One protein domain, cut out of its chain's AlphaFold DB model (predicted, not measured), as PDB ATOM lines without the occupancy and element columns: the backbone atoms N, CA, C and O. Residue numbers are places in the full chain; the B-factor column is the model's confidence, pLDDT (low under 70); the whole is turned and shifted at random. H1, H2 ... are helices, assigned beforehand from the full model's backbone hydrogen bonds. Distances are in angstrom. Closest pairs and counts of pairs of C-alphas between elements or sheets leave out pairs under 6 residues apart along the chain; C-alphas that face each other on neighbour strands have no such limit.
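What this domain is: This is residues 778 to 860 of the 1125 residues of an uncharacterized protein of Linderina pennispora (UniProt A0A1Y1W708). A long helix, H2, runs through the middle, with H4 and H6 side by side with it on differing sides, each nearly parallel to its line; the short helices H1 and H3 sit near its first residues and H5 near its last. H4 runs the same way as H2 and H6 the opposite way, and the helices meet through few close C-alpha pairs. The printed part has 83 residues with six named helices, H1 to H6 in order, and no named strand: all helix. It is compact, with a radius of gyration of the C-alphas of 12.9 A and spans of 37 by 27 by 21 A.

How they stand to each other: H1, residues 778 to 782, is close to but not clearly touching H2, residues 793 to 810; their closest C-alphas, of Met 782 and Tyr 795, are 6.3 A apart. H2 is the hub. With residues 796 to 800 alone it touches H3, residues 822 to 825, closest at the C-alphas of Gln 796 and Leu 825, 7.0 A. H4, residues 828 to 838, is close to but not clearly touching H2, at a shallow tilt of 8 degrees, the same way; the closest C-alphas, of Glu 807 and Ile 835, are 7.4 A apart. H5, residues 840 to 843, only just touches H2, with 3 pairs of C-alphas within 8 A, the closest those of Phe 810 and Ser 842, 7.1 A; H2 takes part with residues 806 to 810 alone. H6, residues 849 to 858, only just touches residues 798 to 805 of H2, also with 3 pairs, at a shallow tilt of 18 degrees, opposite ways; Leu 798 and Leu 858 have the closest C-alphas, 7.1 A. H4 and H6 are apart. Each O i to N i+4 pair is within hydrogen-bond range in H1, H2, H4 and H6; H3 and H5 are too short for one.

Where its parts are: H1 begins at C-alpha 778, (-8.986, 56.173, 22.589). H2 measures 26.2 A, H4 15.1 A and H6 14.1 A, ending at C-alpha 858, (-14.885, 47.381, 15.607).

The domain as a whole: The printed part has no cut; the link from H2 to H3 is long. Residues 778 to 781, 786 to 787, 843 to 844 and 846 to 847 have pLDDT under 70.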
ATOM      1  N   TRP A 778      -7.637  56.715  22.427       68.25
ATOM      2  CA  TRP A 778      -8.986  56.173  22.589       68.25
ATOM      3  C   TRP A 778      -9.629  56.544  23.931       68.25
ATOM      4  O   TRP A 778     -10.827  56.821  23.953       68.25
ATOM      5  N   ILE A 779      -8.869  56.623  25.032       68.38
ATOM      6  CA  ILE A 779      -9.392  57.190  26.290       68.38
ATOM      7  C   ILE A 779      -9.638  58.697  26.126       68.38
ATOM      8  O   ILE A 779     -10.717  59.174  26.473       68.38
ATOM      9  N   ASP A 780      -8.678  59.433  25.556       64.56
ATOM     10  CA  ASP A 780      -8.753  60.891  25.377       64.56
ATOM     11  C   ASP A 780      -9.951  61.353  24.528       64.56
ATOM     12  O   ASP A 780     -10.408  62.483  24.691       64.56
ATOM     13  N   LEU A 781     -10.477  60.479  23.663       64.75
ATOM     14  CA  LEU A 781     -11.651  60.725  22.821       64.75
ATOM     15  C   LEU A 781     -12.982  60.211  23.402       64.75
ATOM     16  O   LEU A 781     -14.040  60.624  22.929       64.75
ATOM     17  N   MET A 782     -12.972  59.289  24.375       71.69
ATOM     18  CA  MET A 782     -14.183  58.552  24.795       71.69
ATOM     19  C   MET A 782     -14.489  58.577  26.304       71.69
ATOM     20  O   MET A 782     -15.547  58.085  26.719       71.69
ATOM     21  N   TYR A 783     -13.608  59.155  27.125       72.62
ATOM     22  CA  TYR A 783     -13.751  59.251  28.580       72.62
ATOM     23  C   TYR A 783     -13.668  60.714  29.046       72.62
ATOM     24  O   TYR A 783     -12.653  61.387  28.854       72.62
ATOM     25  N   ASP A 784     -14.724  61.202  29.701       71.19
ATOM     26  CA  ASP A 784     -14.746  62.528  30.318       71.19
ATOM     27  C   ASP A 784     -13.911  62.503  31.609       71.19
ATOM     28  O   ASP A 784     -14.318  61.955  32.637       71.19
ATOM     29  N   LYS A 785     -12.730  63.128  31.548       73.12
ATOM     30  CA  LYS A 785     -11.788  63.248  32.674       73.12
ATOM     31  C   LYS A 785     -12.224  64.251  33.750       73.12
ATOM     32  O   LYS A 785     -11.628  64.259  34.821       73.12
ATOM     33  N   LEU A 786     -13.203  65.116  33.471       67.56
ATOM     34  CA  LEU A 786     -13.759  66.081  34.429       67.56
ATOM     35  C   LEU A 786     -14.903  65.462  35.241       67.56
ATOM     36  O   LEU A 786     -15.068  65.793  36.412       67.56
ATOM     37  N   GLN A 787     -15.679  64.563  34.628       68.69
ATOM     38  CA  GLN A 787     -16.762  63.817  35.287       68.69
ATOM     39  C   GLN A 787     -16.376  62.379  35.684       68.69
ATOM     40  O   GLN A 787     -17.230  61.647  36.182       68.69
ATOM     41  N   SER A 788     -15.118  61.977  35.466       79.75
ATOM     42  CA  SER A 788     -14.568  60.640  35.750       79.75
ATOM     43  C   SER A 788     -15.454  59.494  35.246       79.75
ATOM     44  O   SER A 788     -15.775  58.562  35.983       79.75
ATOM     45  N   ARG A 789     -15.901  59.582  33.985       80.69
ATOM     46  CA  ARG A 789     -16.808  58.591  33.386       80.69
ATOM     47  C   ARG A 789     -16.619  58.436  31.883       80.69
ATOM     48  O   ARG A 789     -16.248  59.369  31.178       80.69
ATOM     49  N   TRP A 790     -17.006  57.275  31.367       78.44
ATOM     50  CA  TRP A 790     -17.192  57.080  29.930       78.44
ATOM     51  C   TRP A 790     -18.308  57.980  29.384       78.44
ATOM     52  O   TRP A 790     -19.332  58.193  30.043       78.44
ATOM     53  N   ILE A 791     -18.122  58.476  28.157       71.75
ATOM     54  CA  ILE A 791     -19.139  59.276  27.457       71.75
ATOM     55  C   ILE A 791     -20.372  58.405  27.139       71.75
ATOM     56  O   ILE A 791     -21.498  58.850  27.350       71.75
ATOM     57  N   ASP A 792     -20.162  57.143  26.740       74.88
ATOM     58  CA  ASP A 792     -21.183  56.086  26.726       74.88
ATOM     59  C   ASP A 792     -20.580  54.703  27.047       74.88
ATOM     60  O   ASP A 792     -19.426  54.385  26.753       74.88
ATOM     61  N   SER A 793     -21.432  53.840  27.593       78.75
ATOM     62  CA  SER A 793     -21.220  52.418  27.849       78.75
ATOM     63  C   SER A 793     -20.756  51.598  26.630       78.75
ATOM     64  O   SER A 793     -20.108  50.564  26.802       78.75
ATOM     65  N   SER A 794     -21.088  51.993  25.391       79.56
ATOM     66  CA  SER A 794     -20.601  51.287  24.200       79.56
ATOM     67  C   SER A 794     -19.120  51.532  23.956       79.56
ATOM     68  O   SER A 794     -18.439  50.582  23.585       79.56
ATOM     69  N   TYR A 795     -18.598  52.720  24.274       83.06
ATOM     70  CA  TYR A 795     -17.165  52.999  24.219       83.06
ATOM     71  C   TYR A 795     -16.385  52.198  25.266       83.06
ATOM     72  O   TYR A 795     -15.361  51.612  24.932       83.06
ATOM     73  N   GLN A 796     -16.913  52.050  26.488       85.44
ATOM     74  CA  GLN A 796     -16.339  51.161  27.509       85.44
ATOM     75  C   GLN A 796     -16.251  49.705  27.003       85.44
ATOM     76  O   GLN A 796     -15.214  49.054  27.126       85.44
ATOM     77  N   ARG A 797     -17.316  49.195  26.360       86.06
ATOM     78  CA  ARG A 797     -17.331  47.854  25.739       86.06
ATOM     79  C   ARG A 797     -16.418  47.742  24.511       86.06
ATOM     80  O   ARG A 797     -15.883  46.665  24.264       86.06
ATOM     81  N   LEU A 798     -16.258  48.816  23.741       83.50
ATOM     82  CA  LEU A 798     -15.371  48.893  22.578       83.50
ATOM     83  C   LEU A 798     -13.904  48.835  23.029       83.50
ATOM     84  O   LEU A 798     -13.149  47.984  22.568       83.50
ATOM     85  N   PHE A 799     -13.540  49.666  24.008       84.81
ATOM     86  CA  PHE A 799     -12.223  49.702  24.634       84.81
ATOM     87  C   PHE A 799     -11.870  48.367  25.306       84.81
ATOM     88  O   PHE A 799     -10.762  47.873  25.124       84.81
ATOM     89  N   MET A 800     -12.828  47.709  25.974       86.81
ATOM     90  CA  MET A 800     -12.629  46.358  26.523       86.81
ATOM     91  C   MET A 800     -12.204  45.336  25.454       86.81
ATOM     92  O   MET A 800     -11.363  44.480  25.722       86.81
ATOM     93  N   LYS A 801     -12.753  45.426  24.233       86.56
ATOM     94  CA  LYS A 801     -12.348  44.562  23.112       86.56
ATOM     95  C   LYS A 801     -10.968  44.927  22.563       86.56
ATOM     96  O   LYS A 801     -10.220  44.020  22.219       86.56
ATOM     97  N   VAL A 802     -10.618  46.214  22.514       81.88
ATOM     98  CA  VAL A 802      -9.279  46.673  22.099       81.88
ATOM     99  C   VAL A 802      -8.206  46.197  23.070       81.88
ATOM    100  O   VAL A 802      -7.256  45.543  22.652       81.88
ATOM    101  N   MET A 803      -8.383  46.445  24.368       83.69
ATOM    102  CA  MET A 803      -7.428  45.989  25.378       83.69
ATOM    103  C   MET A 803      -7.341  44.457  25.408       83.69
ATOM    104  O   MET A 803      -6.242  43.920  25.477       83.69
ATOM    105  N   GLY A 804      -8.462  43.747  25.243       84.44
ATOM    106  CA  GLY A 804      -8.470  42.285  25.116       84.44
ATOM    107  C   GLY A 804      -7.699  41.745  23.902       84.44
ATOM    108  O   GLY A 804      -7.078  40.695  24.019       84.44
ATOM    109  N   GLN A 805      -7.699  42.458  22.769       84.38
ATOM    110  CA  GLN A 805      -6.900  42.110  21.586       84.38
ATOM    111  C   GLN A 805      -5.401  42.326  21.835       84.38
ATOM    112  O   GLN A 805      -4.596  41.474  21.473       84.38
ATOM    113  N   ILE A 806      -5.027  43.423  22.507       81.31
ATOM    114  CA  ILE A 806      -3.640  43.695  22.927       81.31
ATOM    115  C   ILE A 806      -3.159  42.605  23.901       81.31
ATOM    116  O   ILE A 806      -2.056  42.079  23.759       81.31
ATOM    117  N   GLU A 807      -3.998  42.204  24.863       84.06
ATOM    118  CA  GLU A 807      -3.684  41.094  25.768       84.06
ATOM    119  C   GLU A 807      -3.463  39.772  25.020       84.06
ATOM    120  O   GLU A 807      -2.489  39.079  25.309       84.06
ATOM    121  N   ASP A 808      -4.315  39.430  24.046       84.44
ATOM    122  CA  ASP A 808      -4.144  38.225  23.221       84.44
ATOM    123  C   ASP A 808      -2.874  38.297  22.352       84.44
ATOM    124  O   ASP A 808      -2.136  37.315  22.256       84.44
ATOM    125  N   ARG A 809      -2.582  39.466  21.757       83.69
ATOM    126  CA  ARG A 809      -1.430  39.716  20.870       83.69
ATOM    127  C   ARG A 809      -0.088  39.467  21.557       83.69
ATOM    128  O   ARG A 809       0.809  38.893  20.940       83.69
ATOM    129  N   PHE A 810       0.052  39.880  22.819       84.06
ATOM    130  CA  PHE A 810       1.305  39.761  23.576       84.06
ATOM    131  C   PHE A 810       1.327  38.591  24.583       84.06
ATOM    132  O   PHE A 810       2.322  38.430  25.297       84.06
ATOM    133  N   SER A 811       0.285  37.750  24.664       83.25
ATOM    134  CA  SER A 811       0.272  36.603  25.589       83.25
ATOM    135  C   SER A 811       1.057  35.414  25.041       83.25
ATOM    136  O   SER A 811       0.550  34.595  24.279       83.25
ATOM    137  N   THR A 812       2.304  35.268  25.486       78.12
ATOM    138  CA  THR A 812       3.182  34.147  25.106       78.12
ATOM    139  C   THR A 812       2.868  32.833  25.829       78.12
ATOM    140  O   THR A 812       3.388  31.784  25.449       78.12
ATOM    141  N   THR A 813       2.024  32.860  26.864       78.31
ATOM    142  CA  THR A 813       1.590  31.683  27.633       78.31
ATOM    143  C   THR A 813       0.091  31.754  27.961       78.31
ATOM    144  O   THR A 813      -0.464  32.854  28.036       78.31
ATOM    145  N   PRO A 814      -0.598  30.614  28.171       76.56
ATOM    146  CA  PRO A 814      -1.989  30.615  28.619       76.56
ATOM    147  C   PRO A 814      -2.106  31.174  30.044       76.56
ATOM    148  O   PRO A 814      -1.695  30.526  31.009       76.56
ATOM    149  N   ARG A 815      -2.688  32.370  30.181       79.25
ATOM    150  CA  ARG A 815      -3.000  33.007  31.469       79.25
ATOM    151  C   ARG A 815      -4.403  33.624  31.458       79.25
ATOM    152  O   ARG A 815      -4.900  33.951  30.381       79.25
ATOM    153  N   PRO A 816      -5.052  33.806  32.623       80.25
ATOM    154  CA  PRO A 816      -6.205  34.695  32.719       80.25
ATOM    155  C   PRO A 816      -5.801  36.105  32.271       80.25
ATOM    156  O   PRO A 816      -4.720  36.571  32.634       80.25
ATOM    157  N   ARG A 817      -6.671  36.781  31.513       84.81
ATOM    158  CA  ARG A 817      -6.501  38.202  31.178       84.81
ATOM    159  C   ARG A 817      -6.459  39.073  32.433       84.81
ATOM    160  O   ARG A 817      -7.059  38.721  33.451       84.81
ATOM    161  N   VAL A 818      -5.808  40.223  32.343       83.94
ATOM    162  CA  VAL A 818      -5.853  41.287  33.349       83.94
ATOM    163  C   VAL A 818      -7.250  41.925  33.336       83.94
ATOM    164  O   VAL A 818      -7.866  42.089  34.389       83.94
ATOM    165  N   LEU A 819      -7.811  42.196  32.150       83.44
ATOM    166  CA  LEU A 819      -9.157  42.751  31.995       83.44
ATOM    167  C   LEU A 819     -10.240  41.657  32.044       83.44
ATOM    168  O   LEU A 819     -10.711  41.155  31.024       83.44
ATOM    169  N   GLN A 820     -10.656  41.305  33.263       83.69
ATOM    170  CA  GLN A 820     -11.694  40.295  33.537       83.69
ATOM    171  C   GLN A 820     -13.145  40.812  33.440       83.69
ATOM    172  O   GLN A 820     -14.073  40.008  33.358       83.69
ATOM    173  N   GLY A 821     -13.386  42.127  33.458       83.38
ATOM    174  CA  GLY A 821     -14.747  42.675  33.422       83.38
ATOM    175  C   GLY A 821     -14.823  44.202  33.377       83.38
ATOM    176  O   GLY A 821     -13.850  44.896  33.659       83.38
ATOM    177  N   LEU A 822     -16.003  44.730  33.029       82.94
ATOM    178  CA  LEU A 822     -16.220  46.160  32.748       82.94
ATOM    179  C   LEU A 822     -15.974  47.097  33.947       82.94
ATOM    180  O   LEU A 822     -15.622  48.251  33.725       82.94
ATOM    181  N   SER A 823     -16.117  46.625  35.189       83.44
ATOM    182  CA  SER A 823     -15.836  47.419  36.400       83.44
ATOM    183  C   SER A 823     -14.357  47.805  36.537       83.44
ATOM    184  O   SER A 823     -14.043  48.863  37.069       83.44
ATOM    185  N   LEU A 824     -13.436  47.018  35.967       82.44
ATOM    186  CA  LEU A 824     -12.009  47.369  35.903       82.44
ATOM    187  C   LEU A 824     -11.726  48.548  34.948       82.44
ATOM    188  O   LEU A 824     -10.610  49.052  34.908       82.44
ATOM    189  N   LEU A 825     -12.731  49.009  34.194       85.00
ATOM    190  CA  LEU A 825     -12.653  50.190  33.331       85.00
ATOM    191  C   LEU A 825     -13.260  51.451  33.968       85.00
ATOM    192  O   LEU A 825     -13.507  52.418  33.250       85.00
ATOM    193  N   GLU A 826     -13.521  51.469  35.277       83.31
ATOM    194  CA  GLU A 826     -13.921  52.696  35.988       83.31
ATOM    195  C   GLU A 826     -12.758  53.716  36.052       83.31
ATOM    196  O   GLU A 826     -12.966  54.889  35.726       83.31
ATOM    197  N   ASP A 827     -11.521  53.258  36.313       84.19
ATOM    198  CA  ASP A 827     -10.276  53.973  35.963       84.19
ATOM    199  C   ASP A 827      -9.562  53.255  34.792       84.19
ATOM    200  O   ASP A 827      -8.758  52.341  35.008       84.19
ATOM    201  N   PRO A 828      -9.794  53.671  33.533       82.81
ATOM    202  CA  PRO A 828      -9.123  53.067  32.388       82.81
ATOM    203  C   PRO A 828      -7.636  53.445  32.287       82.81
ATOM    204  O   PRO A 828      -6.889  52.771  31.575       82.81
ATOM    205  N   PHE A 829      -7.165  54.472  33.007       83.44
ATOM    206  CA  PHE A 829      -5.738  54.782  33.085       83.44
ATOM    207  C   PHE A 829      -5.005  53.778  33.978       83.44
ATOM    208  O   PHE A 829      -3.861  53.443  33.672       83.44
ATOM    209  N   GLN A 830      -5.638  53.271  35.046       84.38
ATOM    210  CA  GLN A 830      -5.085  52.150  35.818       84.38
ATOM    211  C   GLN A 830      -5.048  50.878  34.972       84.38
ATOM    212  O   GLN A 830      -3.989  50.269  34.872       84.38
ATOM    213  N   MET A 831      -6.125  50.565  34.245       84.25
ATOM    214  CA  MET A 831      -6.156  49.405  33.345       84.25
ATOM    215  C   MET A 831      -5.027  49.422  32.293       84.25
ATOM    216  O   MET A 831      -4.432  48.380  32.010       84.25
ATOM    217  N   ILE A 832      -4.692  50.592  31.724       81.19
ATOM    218  CA  ILE A 832      -3.532  50.730  30.823       81.19
ATOM    219  C   ILE A 832      -2.205  50.484  31.558       81.19
ATOM    220  O   ILE A 832      -1.325  49.844  30.983       81.19
ATOM    221  N   ARG A 833      -2.042  50.964  32.801       82.19
ATOM    222  CA  ARG A 833      -0.840  50.689  33.615       82.19
ATOM    223  C   ARG A 833      -0.698  49.187  33.873       82.19
ATOM    224  O   ARG A 833       0.342  48.623  33.551       82.19
ATOM    225  N   ASP A 834      -1.766  48.535  34.325       84.44
ATOM    226  CA  ASP A 834      -1.770  47.107  34.654       84.44
ATOM    227  C   ASP A 834      -1.445  46.230  33.431       84.44
ATOM    228  O   ASP A 834      -0.647  45.296  33.526       84.44
ATOM    229  N   ILE A 835      -2.004  46.551  32.255       81.81
ATOM    230  CA  ILE A 835      -1.659  45.865  30.999       81.81
ATOM    231  C   ILE A 835      -0.227  46.182  30.557       81.81
ATOM    232  O   ILE A 835       0.471  45.263  30.139       81.81
ATOM    233  N   LYS A 836       0.252  47.426  30.675       81.00
ATOM    234  CA  LYS A 836       1.637  47.772  30.314       81.00
ATOM    235  C   LYS A 836       2.654  47.020  31.175       81.00
ATOM    236  O   LYS A 836       3.611  46.477  30.629       81.00
ATOM    237  N   ASP A 837       2.426  46.936  32.481       84.62
ATOM    238  CA  ASP A 837       3.310  46.215  33.403       84.62
ATOM    239  C   ASP A 837       3.245  44.692  33.169       84.62
ATOM    240  O   ASP A 837       4.261  43.999  33.250       84.62
ATOM    241  N   CYS A 838       2.075  44.161  32.788       83.88
ATOM    242  CA  CYS A 838       1.910  42.750  32.429       83.88
ATOM    243  C   CYS A 838       2.433  42.386  31.025       83.88
ATOM    244  O   CYS A 838       2.777  41.221  30.797       83.88
ATOM    245  N   TYR A 839       2.472  43.339  30.089       83.38
ATOM    246  CA  TYR A 839       2.820  43.160  28.674       83.38
ATOM    247  C   TYR A 839       3.709  44.317  28.139       83.38
ATOM    248  O   TYR A 839       3.281  45.048  27.238       83.38
ATOM    249  N   PRO A 840       4.960  44.507  28.618       80.31
ATOM    250  CA  PRO A 840       5.744  45.717  28.312       80.31
ATOM    251  C   PRO A 840       5.975  45.993  26.818       80.31
ATOM    252  O   PRO A 840       5.955  47.150  26.397       80.31
ATOM    253  N   ALA A 841       6.107  44.939  26.002       76.94
ATOM    254  CA  ALA A 841       6.320  45.023  24.552       76.94
ATOM    255  C   ALA A 841       5.200  45.761  23.783       76.94
ATOM    256  O   ALA A 841       5.447  46.274  22.691       76.94
ATOM    257  N   SER A 842       4.001  45.884  24.366       75.06
ATOM    258  CA  SER A 842       2.892  46.685  23.817       75.06
ATOM    259  C   SER A 842       3.209  48.182  23.686       75.06
ATOM    260  O   SER A 842       2.557  48.886  22.916       75.06
ATOM    261  N   SER A 843       4.219  48.683  24.411       69.25
ATOM    262  CA  SER A 843       4.628  50.093  24.347       69.25
ATOM    263  C   SER A 843       5.384  50.454  23.072       69.25
ATOM    264  O   SER A 843       5.198  51.552  22.552       69.25
ATOM    265  N   ASP A 844       6.211  49.532  22.575       69.88
ATOM    266  CA  ASP A 844       7.216  49.811  21.541       69.88
ATOM    267  C   ASP A 844       6.884  49.142  20.190       69.88
ATOM    268  O   ASP A 844       7.603  49.316  19.205       69.88
ATOM    269  N   THR A 845       5.783  48.384  20.128       70.94
ATOM    270  CA  THR A 845       5.334  47.664  18.928       70.94
ATOM    271  C   THR A 845       4.420  48.537  18.057       70.94
ATOM    272  O   THR A 845       3.487  49.187  18.540       70.94
ATOM    273  N   ALA A 846       4.693  48.564  16.751       68.12
ATOM    274  CA  ALA A 846       3.847  49.220  15.755       68.12
ATOM    275  C   ALA A 846       2.622  48.355  15.412       68.12
ATOM    276  O   ALA A 846       2.732  47.133  15.367       68.12
ATOM    277  N   LEU A 847       1.485  48.996  15.115       64.06
ATOM    278  CA  LEU A 847       0.240  48.312  14.757       64.06
ATOM    279  C   LEU A 847       0.428  47.404  13.533       64.06
ATOM    280  O   LEU A 847       0.781  47.883  12.451       64.06
ATOM    281  N   VAL A 848       0.136  46.111  13.688       72.31
ATOM    282  CA  VAL A 848       0.071  45.165  12.564       72.31
ATOM    283  C   VAL A 848      -1.238  45.320  11.784       72.31
ATOM    284  O   VAL A 848      -2.250  45.785  12.316       72.31
ATOM    285  N   TYR A 849      -1.224  44.946  10.503       71.31
ATOM    286  CA  TYR A 849      -2.337  45.180   9.576       71.31
ATOM    287  C   TYR A 849      -3.646  44.529  10.050       71.31
ATOM    288  O   TYR A 849      -4.713  45.133   9.965       71.31
ATOM    289  N   GLU A 850      -3.551  43.327  10.615       75.25
ATOM    290  CA  GLU A 850      -4.670  42.545  11.136       75.25
ATOM    291  C   GLU A 850      -5.382  43.250  12.299       75.25
ATOM    292  O   GLU A 850      -6.610  43.223  12.382       75.25
ATOM    293  N   ASP A 851      -4.631  43.931  13.171       73.38
ATOM    294  CA  ASP A 851      -5.211  44.684  14.286       73.38
ATOM    295  C   ASP A 851      -5.786  46.024  13.812       73.38
ATOM    296  O   ASP A 851      -6.844  46.436  14.284       73.38
ATOM    297  N   VAL A 852      -5.187  46.660  12.795       70.12
ATOM    298  CA  VAL A 852      -5.800  47.817  12.115       70.12
ATOM    299  C   VAL A 852      -7.139  47.434  11.474       70.12
ATOM    300  O   VAL A 852      -8.122  48.157  11.656       70.12
ATOM    301  N   GLU A 853      -7.228  46.297  10.774       74.31
ATOM    302  CA  GLU A 853      -8.504  45.806  10.239       74.31
ATOM    303  C   GLU A 853      -9.503  45.459  11.348       74.31
ATOM    304  O   GLU A 853     -10.671  45.836  11.240       74.31
ATOM    305  N   PHE A 854      -9.063  44.826  12.440       78.25
ATOM    306  CA  PHE A 854      -9.909  44.539  13.600       78.25
ATOM    307  C   PHE A 854     -10.462  45.817  14.251       78.25
ATOM    308  O   PHE A 854     -11.658  45.887  14.539       78.25
ATOM    309  N   PHE A 855      -9.651  46.866  14.420       75.50
ATOM    310  CA  PHE A 855     -10.111  48.149  14.960       75.50
ATOM    311  C   PHE A 855     -11.040  48.886  13.983       75.50
ATOM    312  O   PHE A 855     -12.088  49.385  14.394       75.50
ATOM    313  N   VAL A 856     -10.745  48.878  12.680       75.50
ATOM    314  CA  VAL A 856     -11.640  49.426  11.641       75.50
ATOM    315  C   VAL A 856     -12.962  48.648  11.555       75.50
ATOM    316  O   VAL A 856     -14.005  49.245  11.279       75.50
ATOM    317  N   TRP A 857     -12.950  47.338  11.806       80.69
ATOM    318  CA  TRP A 857     -14.142  46.495  11.912       80.69
ATOM    319  C   TRP A 857     -14.933  46.788  13.194       80.69
ATOM    320  O   TRP A 857     -16.157  46.924  13.121       80.69
ATOM    321  N   LEU A 858     -14.263  46.974  14.339       79.00
ATOM    322  CA  LEU A 858     -14.885  47.381  15.607       79.00
ATOM    323  C   LEU A 858     -15.608  48.729  15.482       79.00
ATOM    324  O   LEU A 858     -16.772  48.828  15.868       79.00
ATOM    325  N   CYS A 859     -14.973  49.731  14.867       72.38
ATOM    326  CA  CYS A 859     -15.568  51.049  14.609       72.38
ATOM    327  C   CYS A 859     -16.787  51.019  13.663       72.38
ATOM    328  O   CYS A 859     -17.483  52.024  13.539       72.38
ATOM    329  N   LYS A 860     -17.048  49.891  12.987       72.38
ATOM    330  CA  LYS A 860     -18.186  49.681  12.072       72.38
ATOM    331  C   LYS A 860     -19.278  48.773  12.655       72.38
ATOM    332  O   LYS A 860     -20.229  48.452  11.943       72.38
TER     333      LYS A 860